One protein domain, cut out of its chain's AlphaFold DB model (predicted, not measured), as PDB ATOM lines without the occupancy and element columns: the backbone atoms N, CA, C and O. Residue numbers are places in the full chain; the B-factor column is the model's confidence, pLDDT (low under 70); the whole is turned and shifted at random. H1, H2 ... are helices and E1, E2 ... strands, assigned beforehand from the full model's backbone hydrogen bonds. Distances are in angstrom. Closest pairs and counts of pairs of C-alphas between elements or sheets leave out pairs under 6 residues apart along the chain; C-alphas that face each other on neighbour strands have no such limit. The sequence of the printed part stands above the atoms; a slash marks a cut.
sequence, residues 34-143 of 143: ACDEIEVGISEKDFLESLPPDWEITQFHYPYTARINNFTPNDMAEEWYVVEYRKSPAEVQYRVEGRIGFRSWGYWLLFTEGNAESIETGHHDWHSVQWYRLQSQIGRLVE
ATOM      1  N   ALA A  34      26.178  21.867 -40.539       86.31
ATOM      2  CA  ALA A  34      24.844  21.894 -39.940       86.31
ATOM      3  C   ALA A  34      24.277  23.320 -39.803       86.31
ATOM      4  O   ALA A  34      23.066  23.504 -39.831       86.31
ATOM      5  N   CYS A  35      25.130  24.347 -39.691       86.31
ATOM      6  CA  CYS A  35      24.696  25.743 -39.666       86.31
ATOM      7  C   CYS A  35      24.269  26.275 -41.043       86.31
ATOM      8  O   CYS A  35      23.523  27.252 -41.089       86.31
ATOM      9  N   ASP A  36      24.741  25.674 -42.139       85.81
ATOM     10  CA  ASP A  36      24.335  26.044 -43.501       85.81
ATOM     11  C   ASP A  36      22.961  25.456 -43.864       85.81
ATOM     12  O   ASP A  36      22.291  25.974 -44.752       85.81
ATOM     13  N   GLU A  37      22.523  24.410 -43.157       86.62
ATOM     14  CA  GLU A  37      21.213  23.761 -43.332       86.62
ATOM     15  C   GLU A  37      20.078  24.492 -42.588       86.62
ATOM     16  O   GLU A  37      18.903  24.158 -42.736       86.62
ATOM     17  N   ILE A  38      20.413  25.508 -41.783       88.69
ATOM     18  CA  ILE A  38      19.448  26.300 -41.021       88.69
ATOM     19  C   ILE A  38      18.787  27.333 -41.944       88.69
ATOM     20  O   ILE A  38      19.360  28.383 -42.241       88.69
ATOM     21  N   GLU A  39      17.546  27.063 -42.348       92.38
ATOM     22  CA  GLU A  39      16.765  27.923 -43.243       92.38
ATOM     23  C   GLU A  39      15.369  28.248 -42.691       92.38
ATOM     24  O   GLU A  39      14.786  27.500 -41.904       92.38
ATOM     25  N   VAL A  40      14.814  29.394 -43.101       93.88
ATOM     26  CA  VAL A  40      13.449  29.784 -42.713       93.88
ATOM     27  C   VAL A  40      12.468  28.785 -43.324       93.88
ATOM     28  O   VAL A  40      12.540  28.482 -44.512       93.88
ATOM     29  N   GLY A  41      11.532  28.299 -42.513       94.38
ATOM     30  CA  GLY A  41      10.553  27.288 -42.897       94.38
ATOM     31  C   GLY A  41      10.974  25.843 -42.625       94.38
ATOM     32  O   GLY A  41      10.141  24.961 -42.817       94.38
ATOM     33  N   ILE A  42      12.203  25.577 -42.154       95.31
ATOM     34  CA  ILE A  42      12.574  24.232 -41.684       95.31
ATOM     35  C   ILE A  42      11.679  23.820 -40.505       95.31
ATOM     36  O   ILE A  42      11.334  24.651 -39.658       95.31
ATOM     37  N   SER A  43      11.289  22.546 -40.443       95.81
ATOM     38  CA  SER A  43      10.512  22.044 -39.310       95.81
ATOM     39  C   SER A  43      11.396  21.870 -38.070       95.81
ATOM     40  O   SER A  43      12.587  21.590 -38.183       95.81
ATOM     41  N   GLU A  44      10.820  22.014 -36.871       93.69
ATOM     42  CA  GLU A  44      11.535  21.793 -35.599       93.69
ATOM     43  C   GLU A  44      12.152  20.391 -35.563       93.69
ATOM     44  O   GLU A  44      13.282  20.209 -35.120       93.69
ATOM     45  N   LYS A  45      11.433  19.403 -36.100       94.00
ATOM     46  CA  LYS A  45      11.902  18.024 -36.180       94.00
ATOM     47  C   LYS A  45      13.114  17.888 -37.103       94.00
ATOM     48  O   LYS A  45      14.112  17.317 -36.677       94.00
ATOM     49  N   ASP A  46      13.027  18.395 -38.331       94.44
ATOM     50  CA  ASP A  46      14.119  18.266 -39.305       94.44
ATOM     51  C   ASP A  46      15.359  19.033 -38.836       94.44
ATOM     52  O   ASP A  46      16.472  18.541 -38.979       94.44
ATOM     53  N   PHE A  47      15.165  20.197 -38.204       93.50
ATOM     54  CA  PHE A  47      16.241  20.947 -37.562       93.50
ATOM     55  C   PHE A  47      16.937  20.126 -36.472       93.50
ATOM     56  O   PHE A  47      18.157  20.043 -36.457       93.50
ATOM     57  N   LEU A  48      16.190  19.498 -35.562       92.06
ATOM     58  CA  LEU A  48      16.787  18.687 -34.497       92.06
ATOM     59  C   LEU A  48      17.487  17.430 -35.038       92.06
ATOM     60  O   LEU A  48      18.486  17.001 -34.467       92.06
ATOM     61  N   GLU A  49      16.980  16.849 -36.127       92.38
ATOM     62  CA  GLU A  49      17.594  15.701 -36.805       92.38
ATOM     63  C   GLU A  49      18.854  16.080 -37.603       92.38
ATOM     64  O   GLU A  49      19.714  15.221 -37.804       92.38
ATOM     65  N   SER A  50      18.988  17.340 -38.031       91.06
ATOM     66  CA  SER A  50      20.171  17.839 -38.745       91.06
ATOM     67  C   SER A  50      21.332  18.213 -37.817       91.06
ATOM     68  O   SER A  50      22.463  18.405 -38.275       91.06
ATOM     69  N   LEU A  51      21.084  18.311 -36.506       90.44
ATOM     70  CA  LEU A  51      22.123  18.637 -35.538       90.44
ATOM     71  C   LEU A  51      23.147  17.497 -35.411       90.44
ATOM     72  O   LEU A  51      22.773  16.322 -35.330       90.44
ATOM     73  N   PRO A  52      24.450  17.821 -35.324       89.44
ATOM     74  CA  PRO A  52      25.467  16.831 -35.018       89.44
ATOM     75  C   PRO A  52      25.186  16.139 -33.672       89.44
ATOM     76  O   PRO A  52      24.785  16.795 -32.708       89.44
ATOM     77  N   PRO A  53      25.405  14.816 -33.569       85.50
ATOM     78  CA  PRO A  53      25.045  14.042 -32.378       85.50
ATOM     79  C   PRO A  53      25.900  14.375 -31.148       85.50
ATOM     80  O   PRO A  53      25.546  14.002 -30.033       85.50
ATOM     81  N   ASP A  54      27.042  15.026 -31.353       83.75
ATOM     82  CA  ASP A  54      27.954  15.509 -30.322       83.75
ATOM     83  C   ASP A  54      27.535  16.863 -29.730       83.75
ATOM     84  O   ASP A  54      28.113  17.285 -28.733       83.75
ATOM     85  N   TRP A  55      26.530  17.540 -30.298       86.31
ATOM     86  CA  TRP A  55      26.059  18.815 -29.762       86.31
ATOM     87  C   TRP A  55      25.109  18.595 -28.594       86.31
ATOM     88  O   TRP A  55      24.029  18.018 -28.728       86.31
ATOM     89  N   GLU A  56      25.488  19.114 -27.431       82.12
ATOM     90  CA  GLU A  56      24.637  19.044 -26.252       82.12
ATOM     91  C   GLU A  56      23.432  19.984 -26.394       82.12
ATOM     92  O   GLU A  56      23.573  21.196 -26.587       82.12
ATOM     93  N   ILE A  57      22.226  19.425 -26.249       82.38
ATOM     94  CA  ILE A  57      20.986  20.200 -26.175       82.38
ATOM     95  C   ILE A  57      20.676  20.470 -24.707       82.38
ATOM     96  O   ILE A  57      20.244  19.588 -23.962       82.38
ATOM     97  N   THR A  58      20.872  21.715 -24.285       78.44
ATOM     98  CA  THR A  58      20.539  22.159 -22.933       78.44
ATOM     99  C   THR A  58      19.172  22.834 -22.925       78.44
ATOM    100  O   THR A  58      18.935  23.811 -23.634       78.44
ATOM    101  N   GLN A  59      18.260  22.353 -22.082       69.56
ATOM    102  CA  GLN A  59      16.947  22.975 -21.900       69.56
ATOM    103  C   GLN A  59      16.985  23.965 -20.733       69.56
ATOM    104  O   GLN A  59      17.243  23.575 -19.593       69.56
ATOM    105  N   PHE A  60      16.671  25.239 -20.986       61.16
ATOM    106  CA  PHE A  60      16.475  26.226 -19.921       61.16
ATOM    107  C   PHE A  60      14.998  26.607 -19.815       61.16
ATOM    108  O   PHE A  60      14.403  27.160 -20.735       61.16
ATOM    109  N   HIS A  61      14.413  26.369 -18.642       44.94
ATOM    110  CA  HIS A  61      13.118  26.930 -18.268       44.94
ATOM    111  C   HIS A  61      13.367  28.227 -17.460       44.94
ATOM    112  O   HIS A  61      14.082  28.169 -16.464       44.94
ATOM    113  N   TYR A  62      12.750  29.361 -17.847       41.03
ATOM    114  CA  TYR A  62      12.679  30.674 -17.137       41.03
ATOM    115  C   TYR A  62      13.812  31.732 -17.306       41.03
ATOM    116  O   TYR A  62      14.936  31.413 -17.679       41.03
ATOM    117  N   PRO A  63      13.481  33.039 -17.122       42.31
ATOM    118  CA  PRO A  63      13.365  34.035 -18.184       42.31
ATOM    119  C   PRO A  63      14.702  34.663 -18.625       42.31
ATOM    120  O   PRO A  63      15.567  35.031 -17.829       42.31
ATOM    121  N   TYR A  64      14.799  34.874 -19.937       41.81
ATOM    122  CA  TYR A  64      15.953  35.340 -20.716       41.81
ATOM    123  C   TYR A  64      16.269  36.849 -20.574       41.81
ATOM    124  O   TYR A  64      16.830  37.460 -21.475       41.81
ATOM    125  N   THR A  65      15.916  37.499 -19.461       39.34
ATOM    126  CA  THR A  65      16.155  38.949 -19.282       39.34
ATOM    127  C   THR A  65      17.412  39.285 -18.478       39.34
ATOM    128  O   THR A  65      17.874  40.420 -18.528       39.34
ATOM    129  N   ALA A  66      18.025  38.327 -17.771       37.97
ATOM    130  CA  ALA A  66      19.083  38.644 -16.801       37.97
ATOM    131  C   ALA A  66      20.529  38.350 -17.248       37.97
ATOM    132  O   ALA A  66      21.458  38.797 -16.576       37.97
ATOM    133  N   ARG A  67      20.765  37.615 -18.348       41.00
ATOM    134  CA  ARG A  67      22.137  37.204 -18.727       41.00
ATOM    135  C   ARG A  67      22.710  37.805 -20.007       41.00
ATOM    136  O   ARG A  67      23.929  37.789 -20.138       41.00
ATOM    137  N   ILE A  68      21.911  38.413 -20.889       43.41
ATOM    138  CA  ILE A  68      22.445  39.048 -22.115       43.41
ATOM    139  C   ILE A  68      23.467  40.149 -21.772       43.41
ATOM    140  O   ILE A  68      24.470  40.300 -22.459       43.41
ATOM    141  N   ASN A  69      23.293  40.837 -20.639       40.22
ATOM    142  CA  ASN A  69      24.182  41.931 -20.242       40.22
ATOM    143  C   ASN A  69      25.505  41.494 -19.586       40.22
ATOM    144  O   ASN A  69      26.340  42.356 -19.329       40.22
ATOM    145  N   ASN A  70      25.714  40.199 -19.309       40.56
ATOM    146  CA  ASN A  70      26.883  39.726 -18.555       40.56
ATOM    147  C   ASN A  70      27.621  38.529 -19.175       40.56
ATOM    148  O   ASN A  70      28.590  38.073 -18.572       40.56
ATOM    149  N   PHE A  71      27.223  38.020 -20.346       45.34
ATOM    150  CA  PHE A  71      28.009  36.978 -21.014       45.34
ATOM    151  C   PHE A  71      29.356  37.548 -21.458       45.34
ATOM    152  O   PHE A  71      29.435  38.421 -22.325       45.34
ATOM    153  N   THR A  72      30.432  37.062 -20.847       43.12
ATOM    154  CA  THR A  72      31.771  37.300 -21.365       43.12
ATOM    155  C   THR A  72      32.074  36.210 -22.397       43.12
ATOM    156  O   THR A  72      31.611  35.083 -22.252       43.12
ATOM    157  N   PRO A  73      32.842  36.486 -23.461       43.75
ATOM    158  CA  PRO A  73      33.112  35.501 -24.511       43.75
ATOM    159  C   PRO A  73      34.006  34.350 -24.013       43.75
ATOM    160  O   PRO A  73      34.185  33.370 -24.723       43.75
ATOM    161  N   ASN A  74      34.535  34.451 -22.785       43.44
ATOM    162  CA  ASN A  74      35.194  33.353 -22.074       43.44
ATOM    163  C   ASN A  74      34.212  32.400 -21.370       43.44
ATOM    164  O   ASN A  74      34.642  31.337 -20.940       43.44
ATOM    165  N   ASP A  75      32.932  32.762 -21.248       50.75
ATOM    166  CA  ASP A  75      31.893  31.904 -20.655       50.75
ATOM    167  C   ASP A  75      31.199  31.019 -21.704       50.75
ATOM    168  O   ASP A  75      30.343  30.208 -21.359       50.75
ATOM    169  N   MET A  76      31.529  31.197 -22.986       54.31
ATOM    170  CA  MET A  76      31.009  30.377 -24.076       54.31
ATOM    171  C   MET A  76      31.894  29.144 -24.226       54.31
ATOM    172  O   MET A  76      33.117  29.274 -24.327       54.31
ATOM    173  N   ALA A  77      31.267  27.967 -24.205       57.59
ATOM    174  CA  ALA A  77      31.951  26.695 -24.380       57.59
ATOM    175  C   ALA A  77      32.799  26.711 -25.665       57.59
ATOM    176  O   ALA A  77      32.440  27.348 -26.658       57.59
ATOM    177  N   GLU A  78      33.952  26.039 -25.634       63.97
ATOM    178  CA  GLU A  78      34.754  25.831 -26.849       63.97
ATOM    179  C   GLU A  78      34.004  24.957 -27.866       63.97
ATOM    180  O   GLU A  78      34.239  25.062 -29.068       63.97
ATOM    181  N   GLU A  79      33.073  24.143 -27.373       76.38
ATOM    182  CA  GLU A  79      32.234  23.232 -28.138       76.38
ATOM    183  C   GLU A  79      30.915  23.896 -28.555       76.38
ATOM    184  O   GLU A  79      30.449  24.858 -27.935       76.38
ATOM    185  N   TRP A  80      30.328  23.389 -29.638       85.06
ATOM    186  CA  TRP A  80      29.027  23.841 -30.113       85.06
ATOM    187  C   TRP A  80      27.913  23.227 -29.270       85.06
ATOM    188  O   TRP A  80      27.937  22.037 -28.965       85.06
ATOM    189  N   TYR A  81      26.924  24.035 -28.910       84.31
ATOM    190  CA  TYR A  81      25.780  23.595 -28.124       84.31
ATOM    191  C   TYR A  81      24.495  24.250 -28.610       84.31
ATOM    192  O   TYR A  81      24.495  25.303 -29.260       84.31
ATOM    193  N   VAL A  82      23.377  23.626 -28.250       87.69
ATOM    194  CA  VAL A  82      22.041  24.126 -28.554       87.69
ATOM    195  C   VAL A  82      21.313  24.415 -27.260       87.69
ATOM    196  O   VAL A  82      21.270  23.593 -26.347       87.69
ATOM    197  N   VAL A  83      20.712  25.596 -27.181       85.94
ATOM    198  CA  VAL A  83      19.846  25.969 -26.072       85.94
ATOM    199  C   VAL A  83      18.410  26.070 -26.543       85.94
ATOM    200  O   VAL A  83      18.109  26.846 -27.446       85.94
ATOM    201  N   GLU A  84      17.526  25.314 -25.900       87.88
ATOM    202  CA  GLU A  84      16.085  25.396 -26.123       87.88
ATOM    203  C   GLU A  84      15.433  26.341 -25.109       87.88
ATOM    204  O   GLU A  84      15.622  26.212 -23.893       87.88
ATOM    205  N   TYR A  85      14.603  27.246 -25.620       84.12
ATOM    206  CA  TYR A  85      13.766  28.162 -24.861       84.12
ATOM    207  C   TYR A  85      12.310  28.035 -25.310       84.12
ATOM    208  O   TYR A  85      11.890  28.606 -26.315       84.12
ATOM    209  N   ARG A  86      11.500  27.324 -24.530       84.75
ATOM    210  CA  ARG A  86      10.070  27.162 -24.816       84.75
ATOM    211  C   ARG A  86       9.266  28.292 -24.171       84.75
ATOM    212  O   ARG A  86       9.135  28.337 -22.949       84.75
ATOM    213  N   LYS A  87       8.734  29.217 -24.979       81.19
ATOM    214  CA  LYS A  87       7.856  30.303 -24.494       81.19
ATOM    215  C   LYS A  87       6.413  29.831 -24.351       81.19
ATOM    216  O   LYS A  87       5.721  30.231 -23.417       81.19
ATOM    217  N   SER A  88       5.965  28.972 -25.262       84.81
ATOM    218  CA  SER A  88       4.657  28.322 -25.219       84.81
ATOM    219  C   SER A  88       4.719  26.959 -25.929       84.81
ATOM    220  O   SER A  88       5.733  26.645 -26.553       84.81
ATOM    221  N   PRO A  89       3.660  26.129 -25.881       81.31
ATOM    222  CA  PRO A  89       3.603  24.906 -26.683       81.31
ATOM    223  C   PRO A  89       3.716  25.147 -28.196       81.31
ATOM    224  O   PRO A  89       4.116  24.235 -28.908       81.31
ATOM    225  N   ALA A  90       3.366  26.346 -28.674       85.94
ATOM    226  CA  ALA A  90       3.373  26.709 -30.090       85.94
ATOM    227  C   ALA A  90       4.558  27.603 -30.494       85.94
ATOM    228  O   ALA A  90       4.734  27.838 -31.684       85.94
ATOM    229  N   GLU A  91       5.342  28.105 -29.532       90.00
ATOM    230  CA  GLU A  91       6.472  29.010 -29.776       90.00
ATOM    231  C   GLU A  91       7.711  28.536 -29.008       90.00
ATOM    232  O   GLU A  91       7.755  28.565 -27.767       90.00
ATOM    233  N   VAL A  92       8.726  28.118 -29.761       90.38
ATOM    234  CA  VAL A  92      10.001  27.606 -29.256       90.38
ATOM    235  C   VAL A  92      11.121  28.410 -29.883       90.38
ATOM    236  O   VAL A  92      11.131  28.649 -31.081       90.38
ATOM    237  N   GLN A  93      12.085  28.837 -29.083       91.44
ATOM    238  CA  GLN A  93      13.272  29.509 -29.570       91.44
ATOM    239  C   GLN A  93      14.485  28.618 -29.330       91.44
ATOM    240  O   GLN A  93      14.731  28.196 -28.203       91.44
ATOM    241  N   TYR A  94      15.260  28.371 -30.379       90.44
ATOM    242  CA  TYR A  94      16.541  27.687 -30.282       90.44
ATOM    243  C   TYR A  94      17.676  28.686 -30.430       90.44
ATOM    244  O   TYR A  94      17.606  29.633 -31.214       90.44
ATOM    245  N   ARG A  95      18.739  28.473 -29.663       89.38
ATOM    246  CA  ARG A  95      19.989  29.204 -29.801       89.38
ATOM    247  C   ARG A  95      21.112  28.212 -30.020       89.38
ATOM    248  O   ARG A  95      21.441  27.462 -29.109       89.38
ATOM    249  N   VAL A  96      21.686  28.219 -31.210       89.44
ATOM    250  CA  VAL A  96      22.870  27.427 -31.538       89.44
ATOM    251  C   VAL A  96      24.079  28.327 -31.380       89.44
ATOM    252  O   VAL A  96      24.144  29.382 -32.012       89.44
ATOM    253  N   GLU A  97      25.029  27.933 -30.543       86.62
ATOM    254  CA  GLU A  97      26.233  28.718 -30.307       86.62
ATOM    255  C   GLU A  97      27.475  27.855 -30.358       86.62
ATOM    256  O   GLU A  97      27.453  26.689 -29.979       86.62
ATOM    257  N   GLY A  98      28.578  28.462 -30.767       83.38
ATOM    258  CA  GLY A  98      29.882  27.830 -30.692       83.38
ATOM    259  C   GLY A  98      30.994  28.822 -30.956       83.38
ATOM    260  O   GLY A  98      30.772  29.966 -31.368       83.38
ATOM    261  N   ARG A  99      32.224  28.388 -30.697       82.62
ATOM    262  CA  ARG A  99      33.405  29.236 -30.806       82.62
ATOM    263  C   ARG A  99      34.329  28.747 -31.913       82.62
ATOM    264  O   ARG A  99      34.657  27.573 -32.006       82.62
ATOM    265  N   ILE A 100      34.809  29.683 -32.729       82.88
ATOM    266  CA  ILE A 100      35.852  29.438 -33.726       82.88
ATOM    267  C   ILE A 100      36.960  30.468 -33.506       82.88
ATOM    268  O   ILE A 100      36.798  31.668 -33.749       82.88
ATOM    269  N   GLY A 101      38.107  30.000 -33.016       79.38
ATOM    270  CA  GLY A 101      39.236  30.862 -32.667       79.38
ATOM    271  C   GLY A 101      38.876  31.874 -31.571       79.38
ATOM    272  O   GLY A 101      38.607  31.509 -30.428       79.38
ATOM    273  N   PHE A 102      38.891  33.167 -31.906       76.38
ATOM    274  CA  PHE A 102      38.590  34.267 -30.971       76.38
ATOM    275  C   PHE A 102      37.170  34.829 -31.106       76.38
ATOM    276  O   PHE A 102      36.861  35.867 -30.514       76.38
ATOM    277  N   ARG A 103      36.325  34.179 -31.907       79.88
ATOM    278  CA  ARG A 103      34.969  34.623 -32.201       79.88
ATOM    279  C   ARG A 103      33.971  33.559 -31.785       79.88
ATOM    280  O   ARG A 103      34.143  32.387 -32.110       79.88
ATOM    281  N   SER A 104      32.918  34.001 -31.123       83.00
ATOM    282  CA  SER A 104      31.736  33.197 -30.866       83.00
ATOM    283  C   SER A 104      30.686  33.514 -31.914       83.00
ATOM    284  O   SER A 104      30.465  34.682 -32.242       83.00
ATOM    285  N   TRP A 105      30.060  32.476 -32.442       86.44
ATOM    286  CA  TRP A 105      28.967  32.552 -33.395       86.44
ATOM    287  C   TRP A 105      27.674  32.131 -32.713       86.44
ATOM    288  O   TRP A 105      27.686  31.263 -31.842       86.44
ATOM    289  N   GLY A 106      26.579  32.775 -33.104       87.69
ATOM    290  CA  GLY A 106      25.248  32.503 -32.588       87.69
ATOM    291  C   GLY A 106      24.222  32.506 -33.712       87.69
ATOM    292  O   GLY A 106      24.227  33.403 -34.560       87.69
ATOM    293  N   TYR A 107      23.346  31.510 -33.689       90.19
ATOM    294  CA  TYR A 107      22.131  31.447 -34.487       90.19
ATOM    295  C   TYR A 107      20.950  31.415 -33.529       90.19
ATOM    296  O   TYR A 107      20.876  30.543 -32.665       90.19
ATOM    297  N   TRP A 108      20.034  32.362 -33.674       90.50
ATOM    298  CA  TRP A 108      18.794  32.416 -32.914       90.50
ATOM    299  C   TRP A 108      17.652  32.087 -33.859       90.50
ATOM    300  O   TRP A 108      17.384  32.838 -34.791       90.50
ATOM    301  N   LEU A 109      17.001  30.956 -33.623       93.19
ATOM    302  CA  LEU A 109      15.892  30.465 -34.421       93.19
ATOM    303  C   LEU A 109      14.610  30.619 -33.614       93.19
ATOM    304  O   LEU A 109      14.545  30.148 -32.478       93.19
ATOM    305  N   LEU A 110      13.588  31.242 -34.189       93.94
ATOM    306  CA  LEU A 110      12.244  31.271 -33.619       93.94
ATOM    307  C   LEU A 110      11.355  30.313 -34.404       93.94
ATOM    308  O   LEU A 110      11.153  30.513 -35.599       93.94
ATOM    309  N   PHE A 111      10.820  29.304 -33.729       94.44
ATOM    310  CA  PHE A 111       9.850  28.366 -34.269       94.44
ATOM    311  C   PHE A 111       8.454  28.723 -33.783       94.44
ATOM    312  O   PHE A 111       8.217  28.806 -32.576       94.44
ATOM    313  N   THR A 112       7.535  28.849 -34.731       93.31
ATOM    314  CA  THR A 112       6.113  29.091 -34.495       93.31
ATOM    315  C   THR A 112       5.332  27.995 -35.211       93.31
ATOM    316  O   THR A 112       5.605  27.685 -36.369       93.31
ATOM    317  N   GLU A 113       4.403  27.340 -34.509       93.31
ATOM    318  CA  GLU A 113       3.620  26.211 -35.050       93.31
ATOM    319  C   GLU A 113       4.502  25.087 -35.645       93.31
ATOM    320  O   GLU A 113       4.142  24.432 -36.623       93.31
ATOM    321  N   GLY A 114       5.679  24.863 -35.048       91.62
ATOM    322  CA  GLY A 114       6.607  23.791 -35.422       91.62
ATOM    323  C   GLY A 114       7.507  24.079 -36.628       91.62
ATOM    324  O   GLY A 114       8.228  23.177 -37.046       91.62
ATOM    325  N   ASN A 115       7.504  25.299 -37.180       95.50
ATOM    326  CA  ASN A 115       8.380  25.697 -38.291       95.50
ATOM    327  C   ASN A 115       9.176  26.959 -37.944       95.50
ATOM    328  O   ASN A 115       8.675  27.826 -37.227       95.50
ATOM    329  N   ALA A 116      10.399  27.076 -38.463       94.44
ATOM    330  CA  ALA A 116      11.242  28.250 -38.253       94.44
ATOM    331  C   ALA A 116      10.646  29.475 -38.964       94.44
ATOM    332  O   ALA A 116      10.597  29.534 -40.190       94.44
ATOM    333  N   GLU A 117      10.217  30.473 -38.200       95.06
ATOM    334  CA  GLU A 117       9.673  31.736 -38.704       95.06
ATOM    335  C   GLU A 117      10.783  32.759 -38.967       95.06
ATOM    336  O   GLU A 117      10.739  33.508 -39.944       95.06
ATOM    337  N   SER A 118      11.800  32.787 -38.105       92.69
ATOM    338  CA  SER A 118      12.930  33.701 -38.246       92.69
ATOM    339  C   SER A 118      14.232  33.077 -37.772       92.69
ATOM    340  O   SER A 118      14.255  32.246 -36.862       92.69
ATOM    341  N   ILE A 119      15.318  33.498 -38.419       91.50
ATOM    342  CA  ILE A 119      16.686  33.146 -38.060       91.50
ATOM    343  C   ILE A 119      17.483  34.440 -37.997       91.50
ATOM    344  O   ILE A 119      17.606  35.162 -38.989       91.50
ATOM    345  N   GLU A 120      18.049  34.721 -36.834       90.56
ATOM    346  CA  GLU A 120      19.056  35.756 -36.668       90.56
ATOM    347  C   GLU A 120      20.422  35.086 -36.560       90.56
ATOM    348  O   GLU A 120      20.601  34.122 -35.818       90.56
ATOM    349  N   THR A 121      21.403  35.598 -37.296       88.56
ATOM    350  CA  THR A 121      22.789  35.135 -37.205       88.56
ATOM    351  C   THR A 121      23.663  36.284 -36.759       88.56
ATOM    352  O   THR A 121      23.599  37.393 -37.294       88.56
ATOM    353  N   GLY A 122      24.531  36.009 -35.801       85.94
ATOM    354  CA  GLY A 122      25.403  37.010 -35.226       85.94
ATOM    355  C   GLY A 122      26.691  36.399 -34.732       85.94
ATOM    356  O   GLY A 122      26.892  35.185 -34.701       85.94
ATOM    357  N   HIS A 123      27.599  37.286 -34.368       84.50
ATOM    358  CA  HIS A 123      28.846  36.901 -33.757       84.50
ATOM    359  C   HIS A 123      29.269  37.950 -32.748       84.50
ATOM    360  O   HIS A 123      28.974  39.140 -32.887       84.50
ATOM    361  N   HIS A 124      30.022  37.495 -31.763       77.69
ATOM    362  CA  HIS A 124      30.669  38.352 -30.793       77.69
ATOM    363  C   HIS A 124      32.134  37.958 -30.704       77.69
ATOM    364  O   HIS A 124      32.502  36.789 -30.792       77.69
ATOM    365  N   ASP A 125      32.990  38.951 -30.536       76.69
ATOM    366  CA  ASP A 125      34.389  38.734 -30.211       76.69
ATOM    367  C   ASP A 125      34.760  39.502 -28.940       76.69
ATOM    368  O   ASP A 125      33.965  40.256 -28.367       76.69
ATOM    369  N   TRP A 126      35.993  39.304 -28.483       70.00
ATOM    370  CA  TRP A 126      36.513  40.024 -27.324       70.00
ATOM    371  C   TRP A 126      36.363  41.546 -27.455       70.00
ATOM    372  O   TRP A 126      36.024  42.211 -26.477       70.00
ATOM    373  N   HIS A 127      36.559  42.101 -28.655       71.62
ATOM    374  CA  HIS A 127      36.432  43.540 -28.894       71.62
ATOM    375  C   HIS A 127      34.993  44.011 -28.704       71.62
ATOM    376  O   HIS A 127      34.770  45.025 -28.050       71.62
ATOM    377  N   SER A 128      34.029  43.239 -29.205       71.19
ATOM    378  CA  SER A 128      32.595  43.486 -29.046       71.19
ATOM    379  C   SER A 128      32.239  43.610 -27.563       71.19
ATOM    380  O   SER A 128      31.580  44.557 -27.142       71.19
ATOM    381  N   VAL A 129      32.761  42.705 -26.735       68.19
ATOM    382  CA  VAL A 129      32.499  42.699 -25.290       68.19
ATOM    383  C   VAL A 129      33.201  43.841 -24.566       68.19
ATOM    384  O   VAL A 129      32.602  44.468 -23.694       68.19
ATOM    385  N   GLN A 130      34.445  44.155 -24.928       70.31
ATOM    386  CA  GLN A 130      35.125  45.329 -24.379       70.31
ATOM    387  C   GLN A 130      34.401  46.626 -24.746       70.31
ATOM    388  O   GLN A 130      34.274  47.513 -23.905       70.31
ATOM    389  N   TRP A 131      33.864  46.714 -25.961       70.56
ATOM    390  CA  TRP A 131      33.073  47.854 -26.402       70.56
ATOM    391  C   TRP A 131      31.777  48.001 -25.597       70.56
ATOM    392  O   TRP A 131      31.514  49.083 -25.075       70.56
ATOM    393  N   TYR A 132      31.022  46.917 -25.389       68.56
ATOM    394  CA  TYR A 132      29.839  46.924 -24.516       68.56
ATOM    395  C   TYR A 132      30.174  47.321 -23.068       68.56
ATOM    396  O   TYR A 132      29.456  48.109 -22.444       68.56
ATOM    397  N   ARG A 133      31.293  46.829 -22.522       69.88
ATOM    398  CA  ARG A 133      31.771  47.223 -21.186       69.88
ATOM    399  C   ARG A 133      32.092  48.712 -21.119       69.88
ATOM    400  O   ARG A 133      31.676  49.376 -20.176       69.88
ATOM    401  N   LEU A 134      32.777  49.245 -22.126       76.00
ATOM    402  CA  LEU A 134      33.087  50.669 -22.198       76.00
ATOM    403  C   LEU A 134      31.808  51.513 -22.302       76.00
ATOM    404  O   LEU A 134      31.643  52.470 -21.553       76.00
ATOM    405  N   GLN A 135      30.874  51.135 -23.180       73.56
ATOM    406  CA  GLN A 135      29.597  51.834 -23.342       73.56
ATOM    407  C   GLN A 135      28.765  51.833 -22.057       73.56
ATOM    408  O   GLN A 135      28.238  52.873 -21.674       73.56
ATOM    409  N   SER A 136      28.679  50.699 -21.357       71.50
ATOM    410  CA  SER A 136      27.946  50.615 -20.086       71.50
ATOM    411  C   SER A 136      28.597  51.431 -18.966       71.50
ATOM    412  O   SER A 136      27.889  52.011 -18.146       71.50
ATOM    413  N   GLN A 137      29.929  51.536 -18.942       72.38
ATOM    414  CA  GLN A 137      30.639  52.429 -18.022       72.38
ATOM    415  C   GLN A 137      30.389  53.905 -18.345       72.38
ATOM    416  O   GLN A 137      30.154  54.685 -17.429       72.38
ATOM    417  N   ILE A 138      30.398  54.283 -19.627       70.06
ATOM    418  CA  ILE A 138      30.098  55.654 -20.059       70.06
ATOM    419  C   ILE A 138      28.642  56.015 -19.744       70.06
ATOM    420  O   ILE A 138      28.396  57.085 -19.205       70.06
ATOM    421  N   GLY A 139      27.684  55.120 -20.011       65.75
ATOM    422  CA  GLY A 139      26.268  55.342 -19.692       65.75
ATOM    423  C   GLY A 139      26.032  55.603 -18.202       65.75
ATOM    424  O   GLY A 139      25.321  56.536 -17.854       65.75
ATOM    425  N   ARG A 140      26.726  54.867 -17.323       58.12
ATOM    426  CA  ARG A 140      26.688  55.081 -15.864       58.12
ATOM    427  C   ARG A 140      27.352  56.375 -15.383       58.12
ATOM    428  O   ARG A 140      27.169  56.728 -14.229       58.12
ATOM    429  N   LEU A 141      28.177  57.026 -16.204       53.81
ATOM    430  CA  LEU A 141      28.823  58.304 -15.868       53.81
ATOM    431  C   LEU A 141      27.982  59.519 -16.295       53.81
ATOM    432  O   LEU A 141      28.317  60.640 -15.922       53.81
ATOM    433  N   VAL A 142      26.953  59.303 -17.119       52.47
ATOM    434  CA  VAL A 142      26.068  60.350 -17.658       52.47
ATOM    435  C   VAL A 142      24.729  60.415 -16.900       52.47
ATOM    436  O   VAL A 142      24.019  61.411 -17.025       52.47
ATOM    437  N   GLU A 143      24.414  59.399 -16.091       46.69
ATOM    438  CA  GLU A 143      23.329  59.391 -15.090       46.69
ATOM    439  C   GLU A 143      23.811  59.900 -13.723       46.69
ATOM    440  O   GLU A 143      23.030  60.630 -13.069       46.69
TER     441      GLU A 143
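What this domain is: This is residues 34 to 143 of the 143 residues of an uncharacterized protein of Verrucomicrobiales bacterium (UniProt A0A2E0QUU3). One twisted sheet of five strands makes the body, with the short helix H1 in the curve of one face and a long loop, residues 60 to 80, arching over the opposite face. The last helix, H2, runs away from the end of E5 as an arm, and residues 137 to 143, of which 137 to 142 belong to H2, stick out. The printed part has 110 residues, with two named helices and five named strands in the order H1 E1 E2 E3 E4 E5 H2. The sheet is mixed, in the order E1 E2 E3 E4 E5, and the class is mixed, helices and strands. The whole is only just compact, close to loose, with a radius of gyration of the C-alphas of 15.6 A, and only just elongated, with spans of 47 by 31 by 22 A.

Where its parts are: Start at Ala 34 and go on to C-alpha 44 at (11.535, 21.793, -35.599), where H1, residues 44 to 50, begins. Next comes E1, residues 56 to 59. After the loop, find C-alpha 81 at (25.780, 23.595, -28.124), where E2 begins; it runs to residue 88 over 21.8 A. E3, residues 91 to 100, is 29.6 A long, and E4, residues 103 to 112, is 29.5 A long. E5, residues 115 to 125, is 30.2 A long and bends by 54 degrees at residue 118. H2, residues 126 to 142, is 24.8 A long and ends at C-alpha 142, at (26.068, 60.350, -17.658).

How they stand to each other: Begin with the edge strand E1, parallel to E2 at 24 degrees; N 58 and O 82 are 2.8 A apart, within hydrogen-bond range. From E2 on you read a meander, each strand the antiparallel neighbour of the one before. In the hairpin E2 and E3, look at N 83 and O 95, 2.8 A; in the hairpin E3 and E4, at N 94 and O 109, 2.8 A; in the hairpin E4 and E5, at N 108 and O 120, 2.8 A. H1 is on the sheet, which curls round it; the closest C-alphas of H1 and E5 are those of Glu 44 and Asn 115, 5.7 A apart. H2 only grazes the sheet, with its residues 126 to 131. H1 and H2 are apart. In both helices every O i to N i+4 pair is within hydrogen-bond range.

The domain as a whole: The two C-alphas farthest apart are those of Glu 49 and Val 142, at 49.3 A. The printed part has no cut, and Glu 143 is the chain's last residue. The link from E1 to E2, with 21 residues, is long; the other links are tight. Mean pLDDT of the printed part is 77.0; look for values under 70 at residues 59 to 78, 129, 132 to 133 and 139 to 143.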